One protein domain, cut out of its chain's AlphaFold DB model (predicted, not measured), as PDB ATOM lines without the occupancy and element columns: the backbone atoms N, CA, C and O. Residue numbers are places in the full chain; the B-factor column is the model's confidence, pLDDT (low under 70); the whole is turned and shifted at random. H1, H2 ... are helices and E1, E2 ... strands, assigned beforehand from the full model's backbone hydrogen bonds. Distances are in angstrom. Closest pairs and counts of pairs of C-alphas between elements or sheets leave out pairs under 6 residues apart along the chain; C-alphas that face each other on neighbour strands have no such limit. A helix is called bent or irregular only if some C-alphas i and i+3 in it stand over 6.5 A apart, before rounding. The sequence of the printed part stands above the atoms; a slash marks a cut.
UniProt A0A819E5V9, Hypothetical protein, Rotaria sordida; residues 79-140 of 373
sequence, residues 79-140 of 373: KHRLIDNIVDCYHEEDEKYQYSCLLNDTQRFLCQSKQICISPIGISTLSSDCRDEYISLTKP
ATOM      1  N   LYS A  79      16.064 -28.204  17.156       73.94
ATOM      2  CA  LYS A  79      14.821 -28.017  16.398       73.94
ATOM      3  C   LYS A  79      14.081 -26.718  16.734       73.94
ATOM      4  O   LYS A  79      13.109 -26.425  16.060       73.94
ATOM      5  N   HIS A  80      14.484 -25.951  17.750       69.81
ATOM      6  CA  HIS A  80      13.932 -24.621  18.042       69.81
ATOM      7  C   HIS A  80      14.667 -23.484  17.312       69.81
ATOM      8  O   HIS A  80      14.063 -22.437  17.124       69.81
ATOM      9  N   ARG A  81      15.912 -23.715  16.862       75.25
ATOM     10  CA  ARG A  81      16.787 -22.727  16.198       75.25
ATOM     11  C   ARG A  81      16.674 -22.710  14.668       75.25
ATOM     12  O   ARG A  81      17.254 -21.868  14.024       75.25
ATOM     13  N   LEU A  82      15.952 -23.651  14.054       83.38
ATOM     14  CA  LEU A  82      15.813 -23.657  12.589       83.38
ATOM     15  C   LEU A  82      14.829 -22.572  12.136       83.38
ATOM     16  O   LEU A  82      13.690 -22.572  12.609       83.38
ATOM     17  N   ILE A  83      15.190 -21.738  11.170       85.50
ATOM     18  CA  ILE A  83      14.298 -20.712  10.613       85.50
ATOM     19  C   ILE A  83      13.737 -19.814  11.727       85.50
ATOM     20  O   ILE A  83      12.518 -19.658  11.893       85.50
ATOM     21  N   ASP A  84      14.630 -19.295  12.564       83.44
ATOM     22  CA  ASP A  84      14.318 -18.264  13.557       83.44
ATOM     23  C   ASP A  84      14.881 -16.883  13.175       83.44
ATOM     24  O   ASP A  84      14.749 -15.929  13.948       83.44
ATOM     25  N   ASN A  85      15.407 -16.757  11.947       84.19
ATOM     26  CA  ASN A  85      16.129 -15.605  11.409       84.19
ATOM     27  C   ASN A  85      17.449 -15.298  12.141       84.19
ATOM     28  O   ASN A  85      17.981 -14.190  12.006       84.19
ATOM     29  N   ILE A  86      18.000 -16.249  12.898       81.00
ATOM     30  CA  ILE A  86      19.330 -16.171  13.496       81.00
ATOM     31  C   ILE A  86      20.216 -17.187  12.779       81.00
ATOM     32  O   ILE A  86      20.013 -18.386  12.863       81.00
ATOM     33  N   VAL A  87      21.223 -16.692  12.057       86.00
ATOM     34  CA  VAL A  87      22.198 -17.556  11.385       86.00
ATOM     35  C   VAL A  87      23.157 -18.115  12.431       86.00
ATOM     36  O   VAL A  87      24.127 -17.462  12.820       86.00
ATOM     37  N   ASP A  88      22.869 -19.326  12.879       77.06
ATOM     38  CA  ASP A  88      23.660 -20.089  13.832       77.06
ATOM     39  C   ASP A  88      24.618 -21.061  13.131       77.06
ATOM     40  O   ASP A  88      25.644 -21.441  13.696       77.06
ATOM     41  N   CYS A  89      24.322 -21.453  11.887       77.75
ATOM     42  CA  CYS A  89      25.144 -22.394  11.127       77.75
ATOM     43  C   CYS A  89      25.967 -21.743  10.022       77.75
ATOM     44  O   CYS A  89      25.592 -20.750   9.393       77.75
ATOM     45  N   TYR A  90      27.109 -22.367   9.728       71.56
ATOM     46  CA  TYR A  90      27.913 -21.990   8.574       71.56
ATOM     47  C   TYR A  90      27.081 -22.188   7.296       71.56
ATOM     48  O   TYR A  90      26.388 -23.189   7.162       71.56
ATOM     49  N   HIS A  91      27.123 -21.219   6.380       78.88
ATOM     50  CA  HIS A  91      26.303 -21.185   5.156       78.88
ATOM     51  C   HIS A  91      24.774 -21.062   5.335       78.88
ATOM     52  O   HIS A  91      24.054 -21.179   4.334       78.88
ATOM     53  N   GLU A  92      24.284 -20.728   6.536       84.56
ATOM     54  CA  GLU A  92      22.847 -20.528   6.817       84.56
ATOM     55  C   GLU A  92      22.024 -21.816   6.605       84.56
ATOM     56  O   GLU A  92      20.885 -21.778   6.136       84.56
ATOM     57  N   GLU A  93      22.622 -22.984   6.855       80.44
ATOM     58  CA  GLU A  93      21.959 -24.285   6.664       80.44
ATOM     59  C   GLU A  93      20.728 -24.466   7.566       80.44
ATOM     60  O   GLU A  93      19.747 -25.095   7.169       80.44
ATOM     61  N   ASP A  94      20.763 -23.873   8.755       85.00
ATOM     62  CA  ASP A  94      19.663 -23.773   9.711       85.00
ATOM     63  C   ASP A  94      18.482 -22.948   9.190       85.00
ATOM     64  O   ASP A  94      17.326 -23.349   9.353       85.00
ATOM     65  N   GLU A  95      18.772 -21.855   8.492       87.06
ATOM     66  CA  GLU A  95      17.767 -20.961   7.911       87.06
ATOM     67  C   GLU A  95      17.253 -21.447   6.548       87.06
ATOM     68  O   GLU A  95      16.175 -21.060   6.093       87.06
ATOM     69  N   LYS A  96      17.994 -22.348   5.894       87.06
ATOM     70  CA  LYS A  96      17.643 -22.944   4.592       87.06
ATOM     71  C   LYS A  96      16.991 -24.320   4.706       87.06
ATOM     72  O   LYS A  96      16.728 -24.958   3.683       87.06
ATOM     73  N   TYR A  97      16.712 -24.798   5.917       85.25
ATOM     74  CA  TYR A  97      16.177 -26.140   6.122       85.25
ATOM     75  C   TYR A  97      14.712 -26.266   5.659       85.25
ATOM     76  O   TYR A  97      13.765 -26.075   6.421       85.25
ATOM     77  N   GLN A  98      14.520 -26.653   4.394       78.06
ATOM     78  CA  GLN A  98      13.214 -26.739   3.721       78.06
ATOM     79  C   GLN A  98      12.203 -27.664   4.423       78.06
ATOM     80  O   GLN A  98      10.992 -27.499   4.288       78.06
ATOM     81  N   TYR A  99      12.689 -28.629   5.203       78.62
ATOM     82  CA  TYR A  99      11.863 -29.617   5.894       78.62
ATOM     83  C   TYR A  99      11.608 -29.279   7.363       78.62
ATOM     84  O   TYR A  99      11.234 -30.156   8.142       78.62
ATOM     85  N   SER A 100      11.760 -28.013   7.759       82.06
ATOM     86  CA  SER A 100      11.501 -27.569   9.132       82.06
ATOM     87  C   SER A 100      10.078 -27.892   9.611       82.06
ATOM     88  O   SER A 100       9.882 -28.101  10.804       82.06
ATOM     89  N   CYS A 101       9.110 -28.029   8.692       81.56
ATOM     90  CA  CYS A 101       7.733 -28.454   8.990       81.56
ATOM     91  C   CYS A 101       7.602 -29.932   9.386       81.56
ATOM     92  O   CYS A 101       6.609 -30.310   9.998       81.56
ATOM     93  N   LEU A 102       8.556 -30.788   8.999       82.50
ATOM     94  CA  LEU A 102       8.522 -32.220   9.332       82.50
ATOM     95  C   LEU A 102       8.930 -32.478  10.785       82.50
ATOM     96  O   LEU A 102       8.707 -33.564  11.323       82.50
ATOM     97  N   LEU A 103       9.527 -31.475  11.428       78.06
ATOM     98  CA  LEU A 103       9.823 -31.497  12.845       78.06
ATOM     99  C   LEU A 103       8.499 -31.280  13.567       78.06
ATOM    100  O   LEU A 103       7.973 -30.174  13.565       78.06
ATOM    101  N   ASN A 104       7.945 -32.352  14.134       73.44
ATOM    102  CA  ASN A 104       6.698 -32.346  14.898       73.44
ATOM    103  C   ASN A 104       6.841 -31.476  16.165       73.44
ATOM    104  O   ASN A 104       7.066 -31.977  17.270       73.44
ATOM    105  N   ASP A 105       6.815 -30.160  15.981       78.38
ATOM    106  CA  ASP A 105       6.998 -29.140  17.001       78.38
ATOM    107  C   ASP A 105       5.779 -28.222  17.026       78.38
ATOM    108  O   ASP A 105       5.489 -27.513  16.064       78.38
ATOM    109  N   THR A 106       5.074 -28.222  18.155       77.25
ATOM    110  CA  THR A 106       3.865 -27.418  18.368       77.25
ATOM    111  C   THR A 106       4.132 -25.918  18.362       77.25
ATOM    112  O   THR A 106       3.188 -25.137  18.318       77.25
ATOM    113  N   GLN A 107       5.393 -25.500  18.470       77.75
ATOM    114  CA  GLN A 107       5.769 -24.091  18.499       77.75
ATOM    115  C   GLN A 107       6.039 -23.528  17.106       77.75
ATOM    116  O   GLN A 107       6.187 -22.321  16.974       77.75
ATOM    117  N   ARG A 108       6.112 -24.353  16.059       82.19
ATOM    118  CA  ARG A 108       6.348 -23.869  14.697       82.19
ATOM    119  C   ARG A 108       5.030 -23.690  13.963       82.19
ATOM    120  O   ARG A 108       4.108 -24.485  14.129       82.19
ATOM    121  N   PHE A 109       4.955 -22.666  13.123       87.50
ATOM    122  CA  PHE A 109       3.826 -22.489  12.215       87.50
ATOM    123  C   PHE A 109       4.311 -22.509  10.769       87.50
ATOM    124  O   PHE A 109       5.375 -21.981  10.437       87.50
ATOM    125  N   LEU A 110       3.518 -23.142   9.908       89.62
ATOM    126  CA  LEU A 110       3.716 -23.103   8.468       89.62
ATOM    127  C   LEU A 110       3.201 -21.758   7.955       89.62
ATOM    128  O   LEU A 110       2.005 -21.495   8.034       89.62
ATOM    129  N   CYS A 111       4.093 -20.935   7.413       89.69
ATOM    130  CA  CYS A 111       3.704 -19.776   6.625       89.69
ATOM    131  C   CYS A 111       3.313 -20.251   5.219       89.69
ATOM    132  O   CYS A 111       4.188 -20.596   4.418       89.69
ATOM    133  N   GLN A 112       2.018 -20.294   4.905       88.31
ATOM    134  CA  GLN A 112       1.502 -20.773   3.621       88.31
ATOM    135  C   GLN A 112       1.976 -19.918   2.449       88.31
ATOM    136  O   GLN A 112       2.234 -20.467   1.376       88.31
ATOM    137  N   SER A 113       2.138 -18.603   2.639       88.75
ATOM    138  CA  SER A 113       2.584 -17.709   1.556       88.75
ATOM    139  C   SER A 113       3.988 -18.049   1.046       88.75
ATOM    140  O   SER A 113       4.253 -17.952  -0.151       88.75
ATOM    141  N   LYS A 114       4.876 -18.497   1.942       86.56
ATOM    142  CA  LYS A 114       6.275 -18.826   1.630       86.56
ATOM    143  C   LYS A 114       6.595 -20.319   1.659       86.56
ATOM    144  O   LYS A 114       7.685 -20.698   1.250       86.56
ATOM    145  N   GLN A 115       5.666 -21.157   2.118       88.31
ATOM    146  CA  GLN A 115       5.862 -22.598   2.321       88.31
ATOM    147  C   GLN A 115       7.072 -22.919   3.223       88.31
ATOM    148  O   GLN A 115       7.813 -23.867   2.973       88.31
ATOM    149  N   ILE A 116       7.275 -22.123   4.280       88.19
ATOM    150  CA  ILE A 116       8.356 -22.301   5.268       88.19
ATOM    151  C   ILE A 116       7.776 -22.469   6.677       88.19
ATOM    152  O   ILE A 116       6.796 -21.806   7.020       88.19
ATOM    153  N   CYS A 117       8.371 -23.339   7.502       88.12
ATOM    154  CA  CYS A 117       8.030 -23.428   8.928       88.12
ATOM    155  C   CYS A 117       8.932 -22.519   9.734       88.12
ATOM    156  O   CYS A 117      10.150 -22.692   9.708       88.12
ATOM    157  N   ILE A 118       8.333 -21.630  10.506       87.00
ATOM    158  CA  ILE A 118       9.057 -20.586  11.220       87.00
ATOM    159  C   ILE A 118       8.860 -20.804  12.716       87.00
ATOM    160  O   ILE A 118       7.779 -21.209  13.161       87.00
ATOM    161  N   SER A 119       9.911 -20.560  13.492       85.19
ATOM    162  CA  SER A 119       9.790 -20.479  14.944       85.19
ATOM    163  C   SER A 119       9.051 -19.191  15.368       85.19
ATOM    164  O   SER A 119       9.033 -18.208  14.619       85.19
ATOM    165  N   PRO A 120       8.487 -19.128  16.590       80.12
ATOM    166  CA  PRO A 120       7.845 -17.916  17.097       80.12
ATOM    167  C   PRO A 120       8.808 -16.731  17.224       80.12
ATOM    168  O   PRO A 120       8.396 -15.576  17.154       80.12
ATOM    169  N   ILE A 121      10.098 -17.025  17.405       78.94
ATOM    170  CA  ILE A 121      11.163 -16.034  17.572       78.94
ATOM    171  C   ILE A 121      11.373 -15.266  16.258       78.94
ATOM    172  O   ILE A 121      11.455 -14.034  16.265       78.94
ATOM    173  N   GLY A 122      11.336 -15.975  15.124       74.19
ATOM    174  CA  GLY A 122      11.511 -15.392  13.791       74.19
ATOM    175  C   GLY A 122      10.369 -14.476  13.335       74.19
ATOM    176  O   GLY A 122      10.522 -13.737  12.371       74.19
ATOM    177  N   ILE A 123       9.225 -14.454  14.030       77.94
ATOM    178  CA  ILE A 123       8.032 -13.691  13.610       77.94
ATOM    179  C   ILE A 123       8.283 -12.188  13.569       77.94
ATOM    180  O   ILE A 123       7.767 -11.488  12.697       77.94
ATOM    181  N   SER A 124       9.077 -11.690  14.513       68.00
ATOM    182  CA  SER A 124       9.348 -10.259  14.656       68.00
ATOM    183  C   SER A 124      10.124  -9.664  13.475       68.00
ATOM    184  O   SER A 124      10.009  -8.468  13.213       68.00
ATOM    185  N   THR A 125      10.872 -10.493  12.749       66.38
ATOM    186  CA  THR A 125      11.814 -10.082  11.700       66.38
ATOM    187  C   THR A 125      11.336 -10.421  10.283       66.38
ATOM    188  O   THR A 125      12.032 -10.126   9.313       66.38
ATOM    189  N   LEU A 126      10.148 -11.013  10.128       67.56
ATOM    190  CA  LEU A 126       9.621 -11.433   8.827       67.56
ATOM    191  C   LEU A 126       8.856 -10.343   8.074       67.56
ATOM    192  O   LEU A 126       8.318  -9.395   8.645       67.56
ATOM    193  N   SER A 127       8.745 -10.557   6.757       63.81
ATOM    194  CA  SER A 127       7.828  -9.824   5.880       63.81
ATOM    195  C   SER A 127       6.386  -9.902   6.391       63.81
ATOM    196  O   SER A 127       5.975 -10.944   6.911       63.81
ATOM    197  N   SER A 128       5.617  -8.832   6.162       69.69
ATOM    198  CA  SER A 128       4.187  -8.693   6.498       69.69
ATOM    199  C   SER A 128       3.376  -9.972   6.276       69.69
ATOM    200  O   SER A 128       2.607 -10.379   7.140       69.69
ATOM    201  N   ASP A 129       3.636 -10.657   5.166       71.88
ATOM    202  CA  ASP A 129       2.791 -11.738   4.662       71.88
ATOM    203  C   ASP A 129       2.737 -12.971   5.584       71.88
ATOM    204  O   ASP A 129       1.681 -13.578   5.728       71.88
ATOM    205  N   CYS A 130       3.834 -13.331   6.265       82.62
ATOM    206  CA  CYS A 130       3.820 -14.442   7.234       82.62
ATOM    207  C   CYS A 130       3.316 -14.004   8.612       82.62
ATOM    208  O   CYS A 130       2.798 -14.815   9.382       82.62
ATOM    209  N   ARG A 131       3.490 -12.721   8.941       80.31
ATOM    210  CA  ARG A 131       3.076 -12.157  10.224       80.31
ATOM    211  C   ARG A 131       1.556 -12.094  10.318       80.31
ATOM    212  O   ARG A 131       1.005 -12.487  11.343       80.31
ATOM    213  N   ASP A 132       0.886 -11.658   9.256       79.62
ATOM    214  CA  ASP A 132      -0.577 -11.581   9.214       79.62
ATOM    215  C   ASP A 132      -1.216 -12.972   9.289       79.62
ATOM    216  O   ASP A 132      -2.195 -13.177  10.012       79.62
ATOM    217  N   GLU A 133      -0.607 -13.955   8.623       82.50
ATOM    218  CA  GLU A 133      -1.034 -15.349   8.690       82.50
ATOM    219  C   GLU A 133      -0.875 -15.916  10.107       82.50
ATOM    220  O   GLU A 133      -1.834 -16.453  10.668       82.50
ATOM    221  N   TYR A 134       0.280 -15.704  10.745       79.31
ATOM    222  CA  TYR A 134       0.489 -16.090  12.141       79.31
ATOM    223  C   TYR A 134      -0.524 -15.435  13.083       79.31
ATOM    224  O   TYR A 134      -1.123 -16.119  13.910       79.31
ATOM    225  N   ILE A 135      -0.752 -14.125  12.955       76.81
ATOM    226  CA  ILE A 135      -1.724 -13.389  13.776       76.81
ATOM    227  C   ILE A 135      -3.136 -13.946  13.559       76.81
ATOM    228  O   ILE A 135      -3.917 -14.026  14.503       76.81
ATOM    229  N   SER A 136      -3.481 -14.352  12.336       76.94
ATOM    230  CA  SER A 136      -4.787 -14.948  12.043       76.94
ATOM    231  C   SER A 136      -4.965 -16.332  12.685       76.94
ATOM    232  O   SER A 136      -6.043 -16.623  13.204       76.94
ATOM    233  N   LEU A 137      -3.900 -17.142  12.721       71.00
ATOM    234  CA  LEU A 137      -3.876 -18.490  13.302       71.00
ATOM    235  C   LEU A 137      -3.767 -18.480  14.832       71.00
ATOM    236  O   LEU A 137      -4.298 -19.365  15.498       71.00
ATOM    237  N   THR A 138      -3.103 -17.471  15.395       67.19
ATOM    238  CA  THR A 138      -2.869 -17.321  16.840       67.19
ATOM    239  C   THR A 138      -3.838 -16.367  17.520       67.19
ATOM    240  O   THR A 138      -3.615 -15.976  18.660       67.19
ATOM    241  N   LYS A 139      -4.963 -16.037  16.876       48.28
ATOM    242  CA  LYS A 139      -6.104 -15.448  17.581       48.28
ATOM    243  C   LYS A 139      -6.801 -16.523  18.430       48.28
ATOM    244  O   LYS A 139      -7.731 -17.180  17.963       48.28
ATOM    245  N   PRO A 140      -6.459 -16.595  19.727       45.44
ATOM    246  CA  PRO A 140      -7.452 -16.365  20.760       45.44
ATOM    247  C   PRO A 140      -7.127 -15.101  21.573       45.44
ATOM    248  O   PRO A 140      -6.033 -14.552  21.527       45.44
TER     249      PRO A 140
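AT A GLANCE: This is residues 79 to 140 of the 373 residues of the protein "Hypothetical protein" of Rotaria sordida (UniProt A0A819E5V9). With little regular structure, this domain has a small hairpin, E1 and E2, in its middle; the winding residues 79 to 108 loop toward one end, helix H2 lies near E1 toward the other, and short H1 joins E2 to H2. Of 62 printed residues, 21 are in named elements, E1, E2, H1, H2 in order; the class is mixed. It is compact, radius of gyration of the C-alphas 11.1 A, but elongated, 36 by 24 by 17 A.

IN THESE COORDINATES: E1, residues 109 to 111, begins at C-alpha 109 (3.826, -22.489, 12.215); E2 is residues 116 to 118; each spans 6.2 A. H1, residues 121 to 125, 8.4 A, is only just irregular: C-alphas 121 and 124 are 6.7 A apart. H2, residues 128 to 137, 14.4 A, ends at C-alpha 137 (-3.876, -18.490, 13.302).

HOW THE PARTS SIT: Hairpin E1 and E2 is antiparallel at 138 degrees; N 111 and O 116 are within hydrogen-bond range, 2.9 A. The closest C-alphas of E1 and H2, Cys 111 and Cys 130, are 5.4 A apart. H1 and H2 only just touch, with 3 pairs of C-alphas within 8 A, and only at the corner; the closest are Ile 123 and Arg 131, 6.2 A. E1 and H1 are apart. Within range are 5 of 6 O i to N i+4 pairs in H2, 0 of 1 in H1, and 1 of 2 O i to N i+3 pairs in H1.

THE WHOLE: The farthest C-alphas, Tyr 90 and Pro 140, are 37.8 A apart. The printed part has no cut, and no link between named elements is long. The model's pLDDT is under 70 at residues 80, 124 to 128 and 138 to 140.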